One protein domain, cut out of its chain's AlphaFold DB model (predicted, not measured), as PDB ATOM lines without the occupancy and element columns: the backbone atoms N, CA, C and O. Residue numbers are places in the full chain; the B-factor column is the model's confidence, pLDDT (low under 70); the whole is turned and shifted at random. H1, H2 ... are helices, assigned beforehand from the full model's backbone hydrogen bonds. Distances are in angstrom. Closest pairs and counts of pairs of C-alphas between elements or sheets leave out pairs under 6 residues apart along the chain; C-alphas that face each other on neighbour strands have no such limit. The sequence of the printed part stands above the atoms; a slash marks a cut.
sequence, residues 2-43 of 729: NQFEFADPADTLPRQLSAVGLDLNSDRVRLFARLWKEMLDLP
ATOM      1  N   ASN A   2     -33.797 -36.869  26.568       29.84
ATOM      2  CA  ASN A   2     -32.429 -36.865  26.058       29.84
ATOM      3  C   ASN A   2     -32.359 -36.187  24.686       29.84
ATOM      4  O   ASN A   2     -32.917 -36.682  23.717       29.84
ATOM      5  N   GLN A   3     -31.661 -35.053  24.611       34.59
ATOM      6  CA  GLN A   3     -31.441 -34.260  23.391       34.59
ATOM      7  C   GLN A   3     -30.335 -34.850  22.490       34.59
ATOM      8  O   GLN A   3     -29.774 -34.149  21.649       34.59
ATOM      9  N   PHE A   4     -29.941 -36.108  22.708       33.66
ATOM     10  CA  PHE A   4     -28.782 -36.714  22.048       33.66
ATOM     11  C   PHE A   4     -29.128 -37.509  20.788       33.66
ATOM     12  O   PHE A   4     -28.244 -37.662  19.942       33.66
ATOM     13  N   GLU A   5     -30.386 -37.919  20.634       34.75
ATOM     14  CA  GLU A   5     -30.949 -38.505  19.417       34.75
ATOM     15  C   GLU A   5     -31.865 -37.488  18.733       34.75
ATOM     16  O   GLU A   5     -32.484 -36.645  19.389       34.75
ATOM     17  N   PHE A   6     -31.953 -37.550  17.403       37.91
ATOM     18  CA  PHE A   6     -32.988 -36.824  16.677       37.91
ATOM     19  C   PHE A   6     -34.346 -37.393  17.103       37.91
ATOM     20  O   PHE A   6     -34.758 -38.449  16.630       37.91
ATOM     21  N   ALA A   7     -35.020 -36.708  18.021       43.19
ATOM     22  CA  ALA A   7     -36.394 -37.003  18.379       43.19
ATOM     23  C   ALA A   7     -37.303 -36.273  17.388       43.19
ATOM     24  O   ALA A   7     -37.344 -35.040  17.365       43.19
ATOM     25  N   ASP A   8     -38.043 -37.025  16.572       49.59
ATOM     26  CA  ASP A   8     -39.242 -36.473  15.945       49.59
ATOM     27  C   ASP A   8     -40.120 -35.922  17.092       49.59
ATOM     28  O   ASP A   8     -40.338 -36.636  18.073       49.59
ATOM     29  N   PRO A   9     -40.619 -34.674  17.033       53.00
ATOM     30  CA  PRO A   9     -41.525 -34.130  18.049       53.00
ATOM     31  C   PRO A   9     -42.734 -35.033  18.339       53.00
ATOM     32  O   PRO A   9     -43.345 -34.954  19.405       53.00
ATOM     33  N   ALA A  10     -43.085 -35.898  17.388       56.22
ATOM     34  CA  ALA A  10     -44.152 -36.868  17.504       56.22
ATOM     35  C   ALA A  10     -43.706 -38.229  18.092       56.22
ATOM     36  O   ALA A  10     -44.567 -39.088  18.309       56.22
ATOM     37  N   ASP A  11     -42.415 -38.451  18.354       61.97
ATOM     38  CA  ASP A  11     -41.839 -39.677  18.926       61.97
ATOM     39  C   ASP A  11     -41.779 -39.603  20.459       61.97
ATOM     40  O   ASP A  11     -40.773 -39.297  21.098       61.97
ATOM     41  N   THR A  12     -42.940 -39.821  21.071       75.75
ATOM     42  CA  THR A  12     -43.107 -39.791  22.527       75.75
ATOM     43  C   THR A  12     -43.020 -41.201  23.111       75.75
ATOM     44  O   THR A  12     -43.430 -42.167  22.472       75.75
ATOM     45  N   LEU A  13     -42.577 -41.335  24.368       76.00
ATOM     46  CA  LEU A  13     -42.539 -42.638  25.054       76.00
ATOM     47  C   LEU A  13     -43.882 -43.407  24.981       76.00
ATOM     48  O   LEU A  13     -43.851 -44.596  24.675       76.00
ATOM     49  N   PRO A  14     -45.067 -42.786  25.182       78.56
ATOM     50  CA  PRO A  14     -46.343 -43.473  24.974       78.56
ATOM     51  C   PRO A  14     -46.511 -44.036  23.559       78.56
ATOM     52  O   PRO A  14     -47.002 -45.149  23.387       78.56
ATOM     53  N   ARG A  15     -46.069 -43.299  22.535       74.31
ATOM     54  CA  ARG A  15     -46.128 -43.756  21.146       74.31
ATOM     55  C   ARG A  15     -45.174 -44.917  20.893       74.31
ATOM     56  O   ARG A  15     -45.574 -45.868  20.232       74.31
ATOM     57  N   GLN A  16     -43.963 -44.876  21.442       75.00
ATOM     58  CA  GLN A  16     -42.997 -45.972  21.336       75.00
ATOM     59  C   GLN A  16     -43.517 -47.244  22.015       75.00
ATOM     60  O   GLN A  16     -43.522 -48.309  21.406       75.00
ATOM     61  N   LEU A  17     -44.041 -47.130  23.240       81.50
ATOM     62  CA  LEU A  17     -44.640 -48.255  23.965       81.50
ATOM     63  C   LEU A  17     -45.829 -48.843  23.187       81.50
ATOM     64  O   LEU A  17     -45.889 -50.054  22.973       81.50
ATOM     65  N   SER A  18     -46.720 -47.988  22.678       75.38
ATOM     66  CA  SER A  18     -47.848 -48.415  21.843       75.38
ATOM     67  C   SER A  18     -47.394 -49.066  20.529       75.38
ATOM     68  O   SER A  18     -47.957 -50.082  20.127       75.38
ATOM     69  N   ALA A  19     -46.338 -48.556  19.887       68.44
ATOM     70  CA  ALA A  19     -45.784 -49.108  18.650       68.44
ATOM     71  C   ALA A  19     -45.159 -50.502  18.834       68.44
ATOM     72  O   ALA A  19     -45.110 -51.287  17.887       68.44
ATOM     73  N   VAL A  20     -44.700 -50.828  20.044       75.19
ATOM     74  CA  VAL A  20     -44.210 -52.169  20.405       75.19
ATOM     75  C   VAL A  20     -45.364 -53.095  20.838       75.19
ATOM     76  O   VAL A  20     -45.151 -54.284  21.052       75.19
ATOM     77  N   GLY A  21     -46.600 -52.585  20.886       77.69
ATOM     78  CA  GLY A  21     -47.802 -53.337  21.255       77.69
ATOM     79  C   GLY A  21     -48.076 -53.371  22.760       77.69
ATOM     80  O   GLY A  21     -48.849 -54.209  23.217       77.69
ATOM     81  N   LEU A  22     -47.448 -52.487  23.542       83.50
ATOM     82  CA  LEU A  22     -47.684 -52.393  24.980       83.50
ATOM     83  C   LEU A  22     -48.926 -51.545  25.270       83.50
ATOM     84  O   LEU A  22     -49.061 -50.421  24.781       83.50
ATOM     85  N   ASP A  23     -49.817 -52.074  26.109       85.38
ATOM     86  CA  ASP A  23     -51.011 -51.362  26.560       85.38
ATOM     87  C   ASP A  23     -50.647 -50.270  27.576       85.38
ATOM     88  O   ASP A  23     -50.238 -50.546  28.705       85.38
ATOM     89  N   LEU A  24     -50.847 -49.012  27.183       84.19
ATOM     90  CA  LEU A  24     -50.595 -47.832  28.013       84.19
ATOM     91  C   LEU A  24     -51.524 -47.729  29.231       84.19
ATOM     92  O   LEU A  24     -51.243 -46.970  30.164       84.19
ATOM     93  N   ASN A  25     -52.637 -48.465  29.233       87.94
ATOM     94  CA  ASN A  25     -53.553 -48.524  30.364       87.94
ATOM     95  C   ASN A  25     -53.163 -49.568  31.403       87.94
ATOM     96  O   ASN A  25     -53.657 -49.503  32.526       87.94
ATOM     97  N   SER A  26     -52.237 -50.468  31.072       92.44
ATOM     98  CA  SER A  26     -51.704 -51.430  32.024       92.44
ATOM     99  C   SER A  26     -50.906 -50.729  33.124       92.44
ATOM    100  O   SER A  26     -49.936 -50.012  32.852       92.44
ATOM    101  N   ASP A  27     -51.243 -51.012  34.384       91.62
ATOM    102  CA  ASP A  27     -50.502 -50.503  35.543       91.62
ATOM    103  C   ASP A  27     -49.018 -50.892  35.498       91.62
ATOM    104  O   ASP A  27     -48.155 -50.099  35.873       91.62
ATOM    105  N   ARG A  28     -48.695 -52.078  34.954       92.38
ATOM    106  CA  ARG A  28     -47.306 -52.526  34.768       92.38
ATOM    107  C   ARG A  28     -46.550 -51.656  33.769       92.38
ATOM    108  O   ARG A  28     -45.409 -51.292  34.035       92.38
ATOM    109  N   VAL A  29     -47.173 -51.301  32.644       90.50
ATOM    110  CA  VAL A  29     -46.550 -50.462  31.606       90.50
ATOM    111  C   VAL A  29     -46.366 -49.033  32.111       90.50
ATOM    112  O   VAL A  29     -45.312 -48.439  31.893       90.50
ATOM    113  N   ARG A  30     -47.339 -48.493  32.854       88.50
ATOM    114  CA  ARG A  30     -47.225 -47.171  33.494       88.50
ATOM    115  C   ARG A  30     -46.118 -47.141  34.546       88.50
ATOM    116  O   ARG A  30     -45.322 -46.201  34.570       88.50
ATOM    117  N   LEU A  31     -46.041 -48.176  35.384       91.81
ATOM    118  CA  LEU A  31     -44.984 -48.318  36.382       91.81
ATOM    119  C   LEU A  31     -43.608 -48.433  35.717       91.81
ATOM    120  O   LEU A  31     -42.693 -47.715  36.111       91.81
ATOM    121  N   PHE A  32     -43.481 -49.261  34.676       90.62
ATOM    122  CA  PHE A  32     -42.262 -49.379  33.877       90.62
ATOM    123  C   PHE A  32     -41.848 -48.035  33.271       90.62
ATOM    124  O   PHE A  32     -40.714 -47.613  33.456       90.62
ATOM    125  N   ALA A  33     -42.762 -47.325  32.605       87.06
ATOM    126  CA  ALA A  33     -42.474 -46.041  31.966       87.06
ATOM    127  C   ALA A  33     -41.994 -44.978  32.967       87.06
ATOM    128  O   ALA A  33     -41.140 -44.156  32.634       87.06
ATOM    129  N   ARG A  34     -42.541 -44.989  34.189       89.38
ATOM    130  CA  ARG A  34     -42.102 -44.119  35.282       89.38
ATOM    131  C   ARG A  34     -40.696 -44.489  35.758       89.38
ATOM    132  O   ARG A  34     -39.821 -43.634  35.718       89.38
ATOM    133  N   LEU A  35     -40.475 -45.750  36.137       91.62
ATOM    134  CA  LEU A  35     -39.177 -46.223  36.636       91.62
ATOM    135  C   LEU A  35     -38.071 -46.058  35.588       91.62
ATOM    136  O   LEU A  35     -36.979 -45.606  35.903       91.62
ATOM    137  N   TRP A  36     -38.369 -46.353  34.322       88.50
ATOM    138  CA  TRP A  36     -37.434 -46.150  33.221       88.50
ATOM    139  C   TRP A  36     -37.025 -44.681  33.083       88.50
ATOM    140  O   TRP A  36     -35.843 -44.407  32.931       88.50
ATOM    141  N   LYS A  37     -37.968 -43.730  33.186       85.38
ATOM    142  CA  LYS A  37     -37.650 -42.290  33.160       85.38
ATOM    143  C   LYS A  37     -36.808 -41.854  34.355       85.38
ATOM    144  O   LYS A  37     -35.955 -40.994  34.182       85.38
ATOM    145  N   GLU A  38     -37.069 -42.407  35.538       89.06
ATOM    146  CA  GLU A  38     -36.296 -42.126  36.756       89.06
ATOM    147  C   GLU A  38     -34.867 -42.691  36.674       89.06
ATOM    148  O   GLU A  38     -33.947 -42.112  37.241       89.06
ATOM    149  N   MET A  39     -34.673 -43.798  35.949       88.94
ATOM    150  CA  MET A  39     -33.367 -44.438  35.755       88.94
ATOM    151  C   MET A  39     -32.614 -43.972  34.502       88.94
ATOM    152  O   MET A  39     -31.437 -44.303  34.339       88.94
ATOM    153  N   LEU A  40     -33.281 -43.261  33.590       81.31
ATOM    154  CA  LEU A  40     -32.671 -42.756  32.366       81.31
ATOM    155  C   LEU A  40     -31.535 -41.794  32.734       81.31
ATOM    156  O   LEU A  40     -31.701 -40.947  33.605       81.31
ATOM    157  N   ASP A  41     -30.391 -41.939  32.070       78.12
ATOM    158  CA  ASP A  41     -29.175 -41.138  32.285       78.12
ATOM    159  C   ASP A  41     -28.436 -41.375  33.606       78.12
ATOM    160  O   ASP A  41     -27.420 -40.731  33.864       78.12
ATOM    161  N   LEU A  42     -28.864 -42.354  34.409       84.31
ATOM    162  CA  LEU A  42     -28.031 -42.822  35.509       84.31
ATOM    163  C   LEU A  42     -26.822 -43.607  34.964       84.31
ATOM    164  O   LEU A  42     -26.988 -44.479  34.098       84.31
ATOM    165  N   PRO A  43     -25.602 -43.347  35.472       81.44
ATOM    166  CA  PRO A  43     -24.423 -44.111  35.091       81.44
ATOM    167  C   PRO A  43     -24.597 -45.582  35.493       81.44
ATOM    168  O   PRO A  43     -25.038 -45.886  36.600       81.44
TER     169      PRO A  43
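What this domain is: This is residues 2 to 43 of the 729 residues of the protein "Error-prone DNA polymerase" of Acidobacteria bacterium 13_1_40CM_3_65_5 (UniProt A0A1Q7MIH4). What shape does the printed part draw? It draws a flat, open U: a loose leading stretch and the short helix H1 make one limb, and after the bend of residues 20 to 26 the longer helix H2 folds back as the other limb. Residues 3 to 12 stick out, with the two limbs meeting little. What is it made of? The printed part has 42 residues with two named helices, H1 then H2, and no named strand. Its class is all helix, though under half of the residues, 20, are in named elements. How large is it? It is only just loose, close to compact, with a radius of gyration of the C-alphas of 11.3 A, and spans 29 by 25 by 12 A.

How they stand to each other: How do the helices stand to each other? H1, residues 13 to 19, and H2, residues 27 to 39, are close but not clearly touching. Their closest C-alphas, those of Leu 13 and Ala 33, are 7.7 A apart. They run opposite ways at a steep tilt of 48 degrees. What do the backbones show? In H1 and H2 every O i to N i+4 pair is within hydrogen-bond range.

Where its parts are: Where is H1? It covers residues 13 to 19, 9.7 A long, and begins at C-alpha 13, (-42.539, -42.638, 25.054). Where is H2? It covers residues 27 to 39, 18.2 A long, and ends at C-alpha 39, (-33.367, -44.438, 35.755).

The domain as a whole: How far does it reach? The C-alphas farthest apart, those of Asn 25 and Pro 43, are 29.8 A apart. Is it continuous? The printed part has no cut, and the link from H1 to H2 is short. Where is confidence low? Residues 2 to 11 and residue 19 of the model are under pLDDT 70.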